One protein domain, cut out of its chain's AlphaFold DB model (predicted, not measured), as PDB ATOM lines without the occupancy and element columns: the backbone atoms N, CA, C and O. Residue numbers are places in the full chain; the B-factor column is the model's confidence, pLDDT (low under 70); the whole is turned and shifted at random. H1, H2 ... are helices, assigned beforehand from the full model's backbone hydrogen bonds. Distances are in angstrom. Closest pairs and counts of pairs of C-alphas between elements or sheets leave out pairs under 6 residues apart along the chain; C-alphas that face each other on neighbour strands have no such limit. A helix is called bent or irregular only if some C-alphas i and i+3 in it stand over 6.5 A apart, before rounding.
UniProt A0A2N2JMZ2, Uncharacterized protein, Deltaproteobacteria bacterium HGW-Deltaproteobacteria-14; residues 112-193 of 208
ATOM      1  N   ALA A 112      51.455 -33.445 -30.051       79.25
ATOM      2  CA  ALA A 112      52.872 -33.407 -30.404       79.25
ATOM      3  C   ALA A 112      53.336 -34.679 -31.138       79.25
ATOM      4  O   ALA A 112      54.081 -34.610 -32.113       79.25
ATOM      5  N   GLU A 113      52.899 -35.860 -30.695       82.94
ATOM      6  CA  GLU A 113      53.215 -37.112 -31.391       82.94
ATOM      7  C   GLU A 113      52.519 -37.191 -32.748       82.94
ATOM      8  O   GLU A 113      53.115 -37.651 -33.725       82.94
ATOM      9  N   TRP A 114      51.269 -36.729 -32.813       86.56
ATOM     10  CA  TRP A 114      50.502 -36.665 -34.046       86.56
ATOM     11  C   TRP A 114      51.198 -35.785 -35.075       86.56
ATOM     12  O   TRP A 114      51.308 -36.198 -36.226       86.56
ATOM     13  N   GLU A 115      51.719 -34.623 -34.686       87.38
ATOM     14  CA  GLU A 115      52.433 -33.725 -35.595       87.38
ATOM     15  C   GLU A 115      53.597 -34.442 -36.305       87.38
ATOM     16  O   GLU A 115      53.706 -34.375 -37.531       87.38
ATOM     17  N   LEU A 116      54.363 -35.266 -35.583       85.00
ATOM     18  CA  LEU A 116      55.518 -36.003 -36.122       85.00
ATOM     19  C   LEU A 116      55.159 -37.102 -37.132       85.00
ATOM     20  O   LEU A 116      55.966 -37.452 -38.009       85.00
ATOM     21  N   VAL A 117      53.979 -37.705 -36.988       87.50
ATOM     22  CA  VAL A 117      53.554 -38.845 -37.816       87.50
ATOM     23  C   VAL A 117      52.459 -38.491 -38.813       87.50
ATOM     24  O   VAL A 117      52.241 -39.262 -39.746       87.50
ATOM     25  N   SER A 118      51.800 -37.342 -38.663       86.31
ATOM     26  CA  SER A 118      50.661 -36.904 -39.479       86.31
ATOM     27  C   SER A 118      50.958 -36.993 -40.977       86.31
ATOM     28  O   SER A 118      50.182 -37.585 -41.728       86.31
ATOM     29  N   GLU A 119      52.141 -36.539 -41.391       86.38
ATOM     30  CA  GLU A 119      52.636 -36.593 -42.770       86.38
ATOM     31  C   GLU A 119      52.617 -38.006 -43.376       86.38
ATOM     32  O   GLU A 119      52.372 -38.177 -44.569       86.38
ATOM     33  N   LEU A 120      52.860 -39.043 -42.565       85.06
ATOM     34  CA  LEU A 120      52.858 -40.432 -43.028       85.06
ATOM     35  C   LEU A 120      51.443 -40.924 -43.361       85.06
ATOM     36  O   LEU A 120      51.269 -41.774 -44.240       85.06
ATOM     37  N   PHE A 121      50.438 -40.390 -42.665       83.25
ATOM     38  CA  PHE A 121      49.028 -40.736 -42.838       83.25
ATOM     39  C   PHE A 121      48.331 -39.858 -43.891       83.25
ATOM     40  O   PHE A 121      47.288 -40.240 -44.440       83.25
ATOM     41  N   GLU A 122      48.925 -38.716 -44.240       72.75
ATOM     42  CA  GLU A 122      48.458 -37.804 -45.281       72.75
ATOM     43  C   GLU A 122      48.835 -38.265 -46.698       72.75
ATOM     44  O   GLU A 122      49.565 -37.619 -47.445       72.75
ATOM     45  N   GLN A 123      48.250 -39.372 -47.152       64.44
ATOM     46  CA  GLN A 123      48.288 -39.686 -48.580       64.44
ATOM     47  C   GLN A 123      47.207 -38.902 -49.334       64.44
ATOM     48  O   GLN A 123      46.019 -39.250 -49.314       64.44
ATOM     49  N   ARG A 124      47.634 -37.860 -50.058       58.38
ATOM     50  CA  ARG A 124      46.812 -37.139 -51.044       58.38
ATOM     51  C   ARG A 124      46.562 -38.019 -52.272       58.38
ATOM     52  O   ARG A 124      47.249 -37.939 -53.286       58.38
ATOM     53  N   GLY A 125      45.569 -38.896 -52.171       60.84
ATOM     54  CA  GLY A 125      45.025 -39.614 -53.323       60.84
ATOM     55  C   GLY A 125      44.191 -38.696 -54.220       60.84
ATOM     56  O   GLY A 125      43.602 -37.721 -53.754       60.84
ATOM     57  N   ARG A 126      44.091 -39.026 -55.513       54.50
ATOM     58  CA  ARG A 126      43.096 -38.408 -56.402       54.50
ATOM     59  C   ARG A 126      41.721 -38.995 -56.055       54.50
ATOM     60  O   ARG A 126      41.531 -40.197 -56.211       54.50
ATOM     61  N   GLY A 127      40.781 -38.185 -55.566       65.75
ATOM     62  CA  GLY A 127      39.439 -38.655 -55.197       65.75
ATOM     63  C   GLY A 127      38.642 -37.671 -54.340       65.75
ATOM     64  O   GLY A 127      39.089 -36.551 -54.091       65.75
ATOM     65  N   ARG A 128      37.449 -38.095 -53.895       64.38
ATOM     66  CA  ARG A 128      36.618 -37.329 -52.952       64.38
ATOM     67  C   ARG A 128      37.395 -37.140 -51.638       64.38
ATOM     68  O   ARG A 128      37.919 -38.135 -51.129       64.38
ATOM     69  N   PRO A 129      37.468 -35.916 -51.085       65.44
ATOM     70  CA  PRO A 129      38.083 -35.698 -49.780       65.44
ATOM     71  C   PRO A 129      37.382 -36.553 -48.717       65.44
ATOM     72  O   PRO A 129      36.164 -36.749 -48.773       65.44
ATOM     73  N   SER A 130      38.153 -37.102 -47.776       69.19
ATOM     74  CA  SER A 130      37.586 -37.887 -46.680       69.19
ATOM     75  C   SER A 130      36.711 -36.992 -45.807       69.19
ATOM     76  O   SER A 130      37.101 -35.875 -45.483       69.19
ATOM     77  N   LEU A 131      35.531 -37.489 -45.427       75.50
ATOM     78  CA  LEU A 131      34.619 -36.771 -44.529       75.50
ATOM     79  C   LEU A 131      35.196 -36.661 -43.110       75.50
ATOM     80  O   LEU A 131      34.963 -35.683 -42.415       75.50
ATOM     81  N   HIS A 132      35.960 -37.672 -42.700       80.69
ATOM     82  CA  HIS A 132      36.587 -37.735 -41.387       80.69
ATOM     83  C   HIS A 132      38.027 -37.232 -41.453       80.69
ATOM     84  O   HIS A 132      38.733 -37.457 -42.450       80.69
ATOM     85  N   SER A 133      38.461 -36.577 -40.375       86.19
ATOM     86  CA  SER A 133      39.859 -36.202 -40.191       86.19
ATOM     87  C   SER A 133      40.730 -37.459 -40.157       86.19
ATOM     88  O   SER A 133      40.315 -38.523 -39.687       86.19
ATOM     89  N   ARG A 134      41.958 -37.363 -40.677       86.12
ATOM     90  CA  ARG A 134      42.895 -38.499 -40.676       86.12
ATOM     91  C   ARG A 134      43.216 -38.959 -39.264       86.12
ATOM     92  O   ARG A 134      43.286 -40.160 -39.031       86.12
ATOM     93  N   ARG A 135      43.308 -38.007 -38.341       87.25
ATOM     94  CA  ARG A 135      43.530 -38.263 -36.926       87.25
ATOM     95  C   ARG A 135      42.435 -39.122 -36.309       87.25
ATOM     96  O   ARG A 135      42.754 -40.144 -35.729       87.25
ATOM     97  N   ALA A 136      41.161 -38.805 -36.553       87.44
ATOM     98  CA  ALA A 136      40.050 -39.614 -36.048       87.44
ATOM     99  C   ALA A 136      40.076 -41.056 -36.585       87.44
ATOM    100  O   ALA A 136      39.705 -41.991 -35.883       87.44
ATOM    101  N   VAL A 137      40.529 -41.256 -37.828       89.69
ATOM    102  CA  VAL A 137      40.686 -42.603 -38.398       89.69
ATOM    103  C   VAL A 137      41.841 -43.355 -37.734       89.69
ATOM    104  O   VAL A 137      41.709 -44.546 -37.475       89.69
ATOM    105  N   VAL A 138      42.958 -42.683 -37.451       90.19
ATOM    106  CA  VAL A 138      44.104 -43.290 -36.755       90.19
ATOM    107  C   VAL A 138      43.765 -43.610 -35.299       90.19
ATOM    108  O   VAL A 138      44.018 -44.731 -34.866       90.19
ATOM    109  N   ASP A 139      43.116 -42.691 -34.587       88.94
ATOM    110  CA  ASP A 139      42.653 -42.899 -33.212       88.94
ATOM    111  C   ASP A 139      41.689 -44.104 -33.146       88.94
ATOM    112  O   ASP A 139      41.840 -44.976 -32.291       88.94
ATOM    113  N   ALA A 140      40.777 -44.244 -34.120       90.50
ATOM    114  CA  ALA A 140      39.900 -45.412 -34.231       90.50
ATOM    115  C   ALA A 140      40.648 -46.721 -34.551       90.50
ATOM    116  O   ALA A 140      40.287 -47.783 -34.046       90.50
ATOM    117  N   CYS A 141      41.702 -46.677 -35.371       90.75
ATOM    118  CA  CYS A 141      42.564 -47.842 -35.586       90.75
ATOM    119  C   CYS A 141      43.245 -48.271 -34.279       90.75
ATOM    120  O   CYS A 141      43.252 -49.459 -33.957       90.75
ATOM    121  N   PHE A 142      43.791 -47.322 -33.512       87.50
ATOM    122  CA  PHE A 142      44.438 -47.623 -32.235       87.50
ATOM    123  C   PHE A 142      43.459 -48.118 -31.180       87.50
ATOM    124  O   PHE A 142      43.802 -49.052 -30.456       87.50
ATOM    125  N   TYR A 143      42.229 -47.592 -31.156       88.44
ATOM    126  CA  TYR A 143      41.145 -48.136 -30.338       88.44
ATOM    127  C   TYR A 143      41.001 -49.638 -30.571       88.44
ATOM    128  O   TYR A 143      41.074 -50.428 -29.630       88.44
ATOM    129  N   VAL A 144      40.835 -50.050 -31.830       89.69
ATOM    130  CA  VAL A 144      40.590 -51.454 -32.191       89.69
ATOM    131  C   VAL A 144      41.789 -52.331 -31.854       89.69
ATOM    132  O   VAL A 144      41.625 -53.389 -31.252       89.69
ATOM    133  N   VAL A 145      43.002 -51.886 -32.187       87.56
ATOM    134  CA  VAL A 145      44.227 -52.658 -31.933       87.56
ATOM    135  C   VAL A 145      44.497 -52.812 -30.433       87.56
ATOM    136  O   VAL A 145      44.910 -53.885 -30.000       87.56
ATOM    137  N   ARG A 146      44.246 -51.774 -29.623       84.44
ATOM    138  CA  ARG A 146      44.502 -51.809 -28.175       84.44
ATOM    139  C   ARG A 146      43.417 -52.551 -27.401       84.44
ATOM    140  O   ARG A 146      43.745 -53.267 -26.460       84.44
ATOM    141  N   SER A 147      42.151 -52.362 -27.775       85.81
ATOM    142  CA  SER A 147      41.010 -53.017 -27.122       85.81
ATOM    143  C   SER A 147      40.794 -54.458 -27.590       85.81
ATOM    144  O   SER A 147      40.152 -55.234 -26.890       85.81
ATOM    145  N   GLY A 148      41.295 -54.818 -28.777       86.38
ATOM    146  CA  GLY A 148      41.038 -56.114 -29.405       86.38
ATOM    147  C   GLY A 148      39.583 -56.301 -29.848       86.38
ATOM    148  O   GLY A 148      39.164 -57.428 -30.114       86.38
ATOM    149  N   CYS A 149      38.785 -55.228 -29.903       87.06
ATOM    150  CA  CYS A 149      37.381 -55.342 -30.271       87.06
ATOM    151  C   CYS A 149      37.215 -55.713 -31.760       87.06
ATOM    152  O   CYS A 149      38.031 -55.344 -32.608       87.06
ATOM    153  N   PRO A 150      36.134 -56.413 -32.138       91.31
ATOM    154  CA  PRO A 150      35.800 -56.588 -33.544       91.31
ATOM    155  C   PRO A 150      35.542 -55.232 -34.208       91.31
ATOM    156  O   PRO A 150      34.810 -54.410 -33.664       91.31
ATOM    157  N   TRP A 151      36.018 -55.032 -35.442       89.69
ATOM    158  CA  TRP A 151      35.796 -53.791 -36.208       89.69
ATOM    159  C   TRP A 151      34.325 -53.344 -36.256       89.69
ATOM    160  O   TRP A 151      34.030 -52.156 -36.231       89.69
ATOM    161  N   ARG A 152      33.380 -54.291 -36.296       91.44
ATOM    162  CA  ARG A 152      31.932 -54.009 -36.322       91.44
ATOM    163  C   ARG A 152      31.374 -53.462 -35.005       91.44
ATOM    164  O   ARG A 152      30.271 -52.929 -35.012       91.44
ATOM    165  N   MET A 153      32.109 -53.621 -33.909       89.31
ATOM    166  CA  MET A 153      31.761 -53.134 -32.573       89.31
ATOM    167  C   MET A 153      32.429 -51.793 -32.256       89.31
ATOM    168  O   MET A 153      32.474 -51.390 -31.096       89.31
ATOM    169  N   LEU A 154      32.962 -51.107 -33.270       88.81
ATOM    170  CA  LEU A 154      33.508 -49.772 -33.091       88.81
ATOM    171  C   LEU A 154      32.416 -48.824 -32.545       88.81
ATOM    172  O   LEU A 154      31.293 -48.845 -33.069       88.81
ATOM    173  N   PRO A 155      32.725 -48.009 -31.522       87.56
ATOM    174  CA  PRO A 155      31.804 -47.004 -30.997       87.56
ATOM    175  C   PRO A 155      31.269 -46.053 -32.088       87.56
ATOM    176  O   PRO A 155      31.934 -45.793 -33.092       87.56
ATOM    177  N   ARG A 156      30.030 -45.559 -31.933       83.38
ATOM    178  CA  ARG A 156      29.324 -44.765 -32.971       83.38
ATOM    179  C   ARG A 156      29.813 -43.318 -33.094       83.38
ATOM    180  O   ARG A 156      29.546 -42.670 -34.099       83.38
ATOM    181  N   ASP A 157      30.484 -42.839 -32.064       86.50
ATOM    182  CA  ASP A 157      31.242 -41.592 -31.967       86.50
ATOM    183  C   ASP A 157      32.489 -41.593 -32.865       86.50
ATOM    184  O   ASP A 157      32.980 -40.532 -33.250       86.50
ATOM    185  N   MET A 158      32.968 -42.773 -33.270       86.50
ATOM    186  CA  MET A 158      34.095 -42.916 -34.185       86.50
ATOM    187  C   MET A 158      33.664 -42.966 -35.662       86.50
ATOM    188  O   MET A 158      32.505 -43.251 -35.985       86.50
ATOM    189  N   PRO A 159      34.596 -42.713 -36.607       88.25
ATOM    190  CA  PRO A 159      34.322 -42.866 -38.030       88.25
ATOM    191  C   PRO A 159      33.772 -44.265 -38.364       88.25
ATOM    192  O   PRO A 159      34.178 -45.243 -37.737       88.25
ATOM    193  N   PRO A 160      32.918 -44.412 -39.395       90.69
ATOM    194  CA  PRO A 160      32.343 -45.700 -39.767       90.69
ATOM    195  C   PRO A 160      33.410 -46.776 -39.969       90.69
ATOM    196  O   PRO A 160      34.368 -46.575 -40.727       90.69
ATOM    197  N   TRP A 161      33.216 -47.939 -39.343       92.00
ATOM    198  CA  TRP A 161      34.211 -49.014 -39.304       92.00
ATOM    199  C   TRP A 161      34.695 -49.459 -40.688       92.00
ATOM    200  O   TRP A 161      35.851 -49.843 -40.835       92.00
ATOM    201  N   GLN A 162      33.857 -49.374 -41.729       91.69
ATOM    202  CA  GLN A 162      34.241 -49.714 -43.103       91.69
ATOM    203  C   GLN A 162      35.336 -48.778 -43.624       91.69
ATOM    204  O   GLN A 162      36.273 -49.212 -44.294       91.69
ATOM    205  N   THR A 163      35.214 -47.488 -43.302       89.94
ATOM    206  CA  THR A 163      36.180 -46.459 -43.696       89.94
ATOM    207  C   THR A 163      37.484 -46.650 -42.936       89.94
ATOM    208  O   THR A 163      38.554 -46.607 -43.543       89.94
ATOM    209  N   VAL A 164      37.386 -46.916 -41.631       91.38
ATOM    210  CA  VAL A 164      38.546 -47.182 -40.773       91.38
ATOM    211  C   VAL A 164      39.293 -48.419 -41.260       91.38
ATOM    212  O   VAL A 164      40.475 -48.330 -41.568       91.38
ATOM    213  N   TYR A 165      38.597 -49.541 -41.447       92.06
ATOM    214  CA  TYR A 165      39.201 -50.795 -41.895       92.06
ATOM    215  C   TYR A 165      39.835 -50.689 -43.290       92.06
ATOM    216  O   TYR A 165      40.940 -51.185 -43.513       92.06
ATOM    217  N   SER A 166      39.171 -50.010 -44.232       90.69
ATOM    218  CA  SER A 166      39.725 -49.783 -45.572       90.69
ATOM    219  C   SER A 166      41.041 -49.002 -45.521       90.69
ATOM    220  O   SER A 166      41.990 -49.364 -46.222       90.69
ATOM    221  N   GLN A 167      41.120 -47.959 -44.689       89.44
ATOM    222  CA  GLN A 167      42.357 -47.198 -44.536       89.44
ATOM    223  C   GLN A 167      43.414 -47.955 -43.746       89.44
ATOM    224  O   GLN A 167      44.573 -47.942 -44.148       89.44
ATOM    225  N   PHE A 168      43.018 -48.661 -42.687       91.19
ATOM    226  CA  PHE A 168      43.904 -49.523 -41.917       91.19
ATOM    227  C   PHE A 168      44.626 -50.517 -42.827       91.19
ATOM    228  O   PHE A 168      45.853 -50.574 -42.817       91.19
ATOM    229  N   ARG A 169      43.885 -51.235 -43.683       91.31
ATOM    230  CA  ARG A 169      44.482 -52.157 -44.657       91.31
ATOM    231  C   ARG A 169      45.468 -51.464 -45.583       91.31
ATOM    232  O   ARG A 169      46.595 -51.923 -45.719       91.31
ATOM    233  N   ARG A 170      45.073 -50.336 -46.173       89.88
ATOM    234  CA  ARG A 170      45.933 -49.581 -47.088       89.88
ATOM    235  C   ARG A 170      47.223 -49.102 -46.416       89.88
ATOM    236  O   ARG A 170      48.281 -49.110 -47.037       89.88
ATOM    237  N   TRP A 171      47.142 -48.653 -45.168       91.00
ATOM    238  CA  TRP A 171      48.300 -48.198 -44.402       91.00
ATOM    239  C   TRP A 171      49.194 -49.348 -43.951       91.00
ATOM    240  O   TRP A 171      50.411 -49.199 -44.001       91.00
ATOM    241  N   SER A 172      48.606 -50.485 -43.581       91.06
ATOM    242  CA  SER A 172      49.337 -51.706 -43.242       91.06
ATOM    243  C   SER A 172      50.095 -52.256 -44.454       91.06
ATOM    244  O   SER A 172      51.295 -52.478 -44.365       91.06
ATOM    245  N   GLU A 173      49.456 -52.352 -45.623       90.25
ATOM    246  CA  GLU A 173      50.122 -52.762 -46.872       90.25
ATOM    247  C   GLU A 173      51.239 -51.788 -47.280       90.25
ATOM    248  O   GLU A 173      52.268 -52.189 -47.819       90.25
ATOM    249  N   ALA A 174      51.061 -50.495 -47.000       88.44
ATOM    250  CA  ALA A 174      52.062 -49.469 -47.268       88.44
ATOM    251  C   ALA A 174      53.152 -49.357 -46.182       88.44
ATOM    252  O   ALA A 174      54.003 -48.467 -46.293       88.44
ATOM    253  N   GLY A 175      53.127 -50.177 -45.127       90.44
ATOM    254  CA  GLY A 175      54.094 -50.138 -44.024       90.44
ATOM    255  C   GLY A 175      54.099 -48.821 -43.231       90.44
ATOM    256  O   GLY A 175      55.145 -48.354 -42.776       90.44
ATOM    257  N   VAL A 176      52.970 -48.105 -43.204       90.88
ATOM    258  CA  VAL A 176      52.866 -46.769 -42.588       90.88
ATOM    259  C   VAL A 176      52.951 -46.863 -41.067       90.88
ATOM    260  O   VAL A 176      53.583 -46.008 -40.447       90.88
ATOM    261  N   PHE A 177      52.349 -47.897 -40.478       88.75
ATOM    262  CA  PHE A 177      52.325 -48.079 -39.029       88.75
ATOM    263  C   PHE A 177      53.724 -48.347 -38.473       88.75
ATOM    264  O   PHE A 177      54.121 -47.716 -37.498       88.75
ATOM    265  N   GLU A 178      54.507 -49.182 -39.143       89.12
ATOM    266  CA  GLU A 178      55.890 -49.504 -38.801       89.12
ATOM    267  C   GLU A 178      56.751 -48.237 -38.822       89.12
ATOM    268  O   GLU A 178      57.380 -47.895 -37.823       89.12
ATOM    269  N   ARG A 179      56.671 -47.450 -39.905       89.12
ATOM    270  CA  ARG A 179      57.379 -46.162 -39.996       89.12
ATOM    271  C   ARG A 179      56.942 -45.170 -38.924       89.12
ATOM    272  O   ARG A 179      57.770 -44.414 -38.418       89.12
ATOM    273  N   SER A 180      55.649 -45.134 -38.598       89.25
ATOM    274  CA  SER A 180      55.144 -44.260 -37.538       89.25
ATOM    275  C   SER A 180      55.692 -44.676 -36.173       89.25
ATOM    276  O   SER A 180      56.155 -43.822 -35.419       89.25
ATOM    277  N   TYR A 181      55.744 -45.982 -35.895       86.81
ATOM    278  CA  TYR A 181      56.286 -46.524 -34.657       86.81
ATOM    279  C   TYR A 181      57.786 -46.254 -34.534       86.81
ATOM    280  O   TYR A 181      58.244 -45.832 -33.476       86.81
ATOM    281  N   ASP A 182      58.543 -46.399 -35.622       86.25
ATOM    282  CA  ASP A 182      59.971 -46.079 -35.647       86.25
ATOM    283  C   ASP A 182      60.234 -44.595 -35.354       86.25
ATOM    284  O   ASP A 182      61.083 -44.277 -34.518       86.25
ATOM    285  N   ARG A 183      59.472 -43.675 -35.973       88.38
ATOM    286  CA  ARG A 183      59.579 -42.227 -35.694       88.38
ATOM    287  C   ARG A 183      59.309 -41.919 -34.224       88.38
ATOM    288  O   ARG A 183      60.096 -41.222 -33.582       88.38
ATOM    289  N   LEU A 184      58.221 -42.465 -33.681       85.06
ATOM    290  CA  LEU A 184      57.856 -42.265 -32.281       85.06
ATOM    291  C   LEU A 184      58.914 -42.860 -31.349       85.06
ATOM    292  O   LEU A 184      59.324 -42.209 -30.394       85.06
ATOM    293  N   ARG A 185      59.433 -44.052 -31.647       83.06
ATOM    294  CA  ARG A 185      60.472 -44.711 -30.848       83.06
ATOM    295  C   ARG A 185      61.759 -43.889 -30.770       83.06
ATOM    296  O   ARG A 185      62.363 -43.824 -29.700       83.06
ATOM    297  N   VAL A 186      62.181 -43.267 -31.872       81.00
ATOM    298  CA  VAL A 186      63.348 -42.368 -31.884       81.00
ATOM    299  C   VAL A 186      63.101 -41.153 -30.990       81.00
ATOM    300  O   VAL A 186      63.953 -40.831 -30.161       81.00
ATOM    301  N   MET A 187      61.926 -40.524 -31.095       80.56
ATOM    302  CA  MET A 187      61.548 -39.394 -30.238       80.56
ATOM    303  C   MET A 187      61.551 -39.786 -28.752       80.56
ATOM    304  O   MET A 187      62.180 -39.109 -27.938       80.56
ATOM    305  N   TRP A 188      60.884 -40.889 -28.399       77.25
ATOM    306  CA  TRP A 188      60.789 -41.373 -27.021       77.25
ATOM    307  C   TRP A 188      62.170 -41.673 -26.427       77.25
ATOM    308  O   TRP A 188      62.455 -41.261 -25.307       77.25
ATOM    309  N   ARG A 189      63.080 -42.283 -27.194       73.56
ATOM    310  CA  ARG A 189      64.442 -42.539 -26.701       73.56
ATOM    311  C   ARG A 189      65.309 -41.296 -26.579       73.56
ATOM    312  O   ARG A 189      66.111 -41.233 -25.650       73.56
ATOM    313  N   GLY A 190      65.112 -40.305 -27.446       73.88
ATOM    314  CA  GLY A 190      65.736 -38.993 -27.293       73.88
ATOM    315  C   GLY A 190      65.338 -38.316 -25.979       73.88
ATOM    316  O   GLY A 190      66.199 -37.783 -25.285       73.88
ATOM    317  N   ARG A 191      64.058 -38.413 -25.586       69.12
ATOM    318  CA  ARG A 191      63.566 -37.890 -24.296       69.12
ATOM    319  C   ARG A 191      64.181 -38.601 -23.091       69.12
ATOM    320  O   ARG A 191      64.462 -37.965 -22.086       69.12
ATOM    321  N   GLU A 192      64.419 -39.903 -23.200       67.12
ATOM    322  CA  GLU A 192      65.016 -40.713 -22.131       67.12
ATOM    323  C   GLU A 192      66.555 -40.637 -22.082       67.12
ATOM    324  O   GLU A 192      67.176 -41.349 -21.292       67.12
ATOM    325  N   GLY A 193      67.193 -39.825 -22.938       61.38
ATOM    326  CA  GLY A 193      68.655 -39.718 -23.019       61.38
ATOM    327  C   GLY A 193      69.344 -40.994 -23.521       61.38
ATOM    328  O   GLY A 193      70.531 -41.206 -23.273       61.38
TER     329      GLY A 193
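AT A GLANCE: This is residues 112 to 193 of the 208 residues of an uncharacterized protein of Deltaproteobacteria bacterium HGW-Deltaproteobacteria-14 (UniProt A0A2N2JMZ2). Two pairs of helices make two halves: H1 and H4 lie side by side, running opposite ways, while H2 stands crosswise on H3, and H3 and H4 meet at a corner through a tight link. A loop between H1 and H2 sticks out at residues 124 to 129, and another long link leads from the end of H2 back to the start of H3. The printed part has 82 residues with four named helices, in the order H1, H2, H3, H4, and no named strand; the class is all helix. It is only just compact, close to loose, with a radius of gyration of the C-alphas of 13.6 A and spans of 41 by 32 by 22 A.

IN THESE COORDINATES: Find C-alpha 112 at (52.872, -33.407, -30.404); from there H1 runs to residue 121. It is irregular: C-alphas 116 and 119 are 7.3 A apart. H2, residues 134 to 147, measures 20.0 A and begins at (42.895, -38.499, -40.676). H3, residues 161 to 173, measures 18.0 A. H4, residues 176 to 191, measures 23.0 A and ends at (63.566, -37.890, -24.296).

HOW THE PARTS SIT: Look first at Val 117 and Ser 180, the closest C-alphas of H1 and H4, 5.7 A apart; these helices touch at a shallow tilt of 25 degrees, opposite ways. H1 only just touches H2, with 3 pairs of C-alphas within 8 A, the closest being Phe 121 and Arg 134 at 6.9 A. H2, with residues 137 to 141 alone, touches H3, about perpendicular at 89 degrees; their closest C-alphas, of Val 137 and Val 164, are 5.6 A apart. H2 and H4 are apart. In H2, H3 and H4 every O i to N i+4 pair is within hydrogen-bond range; in H1 2 of 6 are, beside 5 of 7 O i to N i+3 pairs.

THE WHOLE: The C-alphas farthest apart, of Arg 128 and Gly 193, are 43.9 A apart. The printed part has no cut. The links H1 to H2 and H2 to H3 are long. The model's pLDDT is under 70 at residues 123 to 130 and 191 to 193.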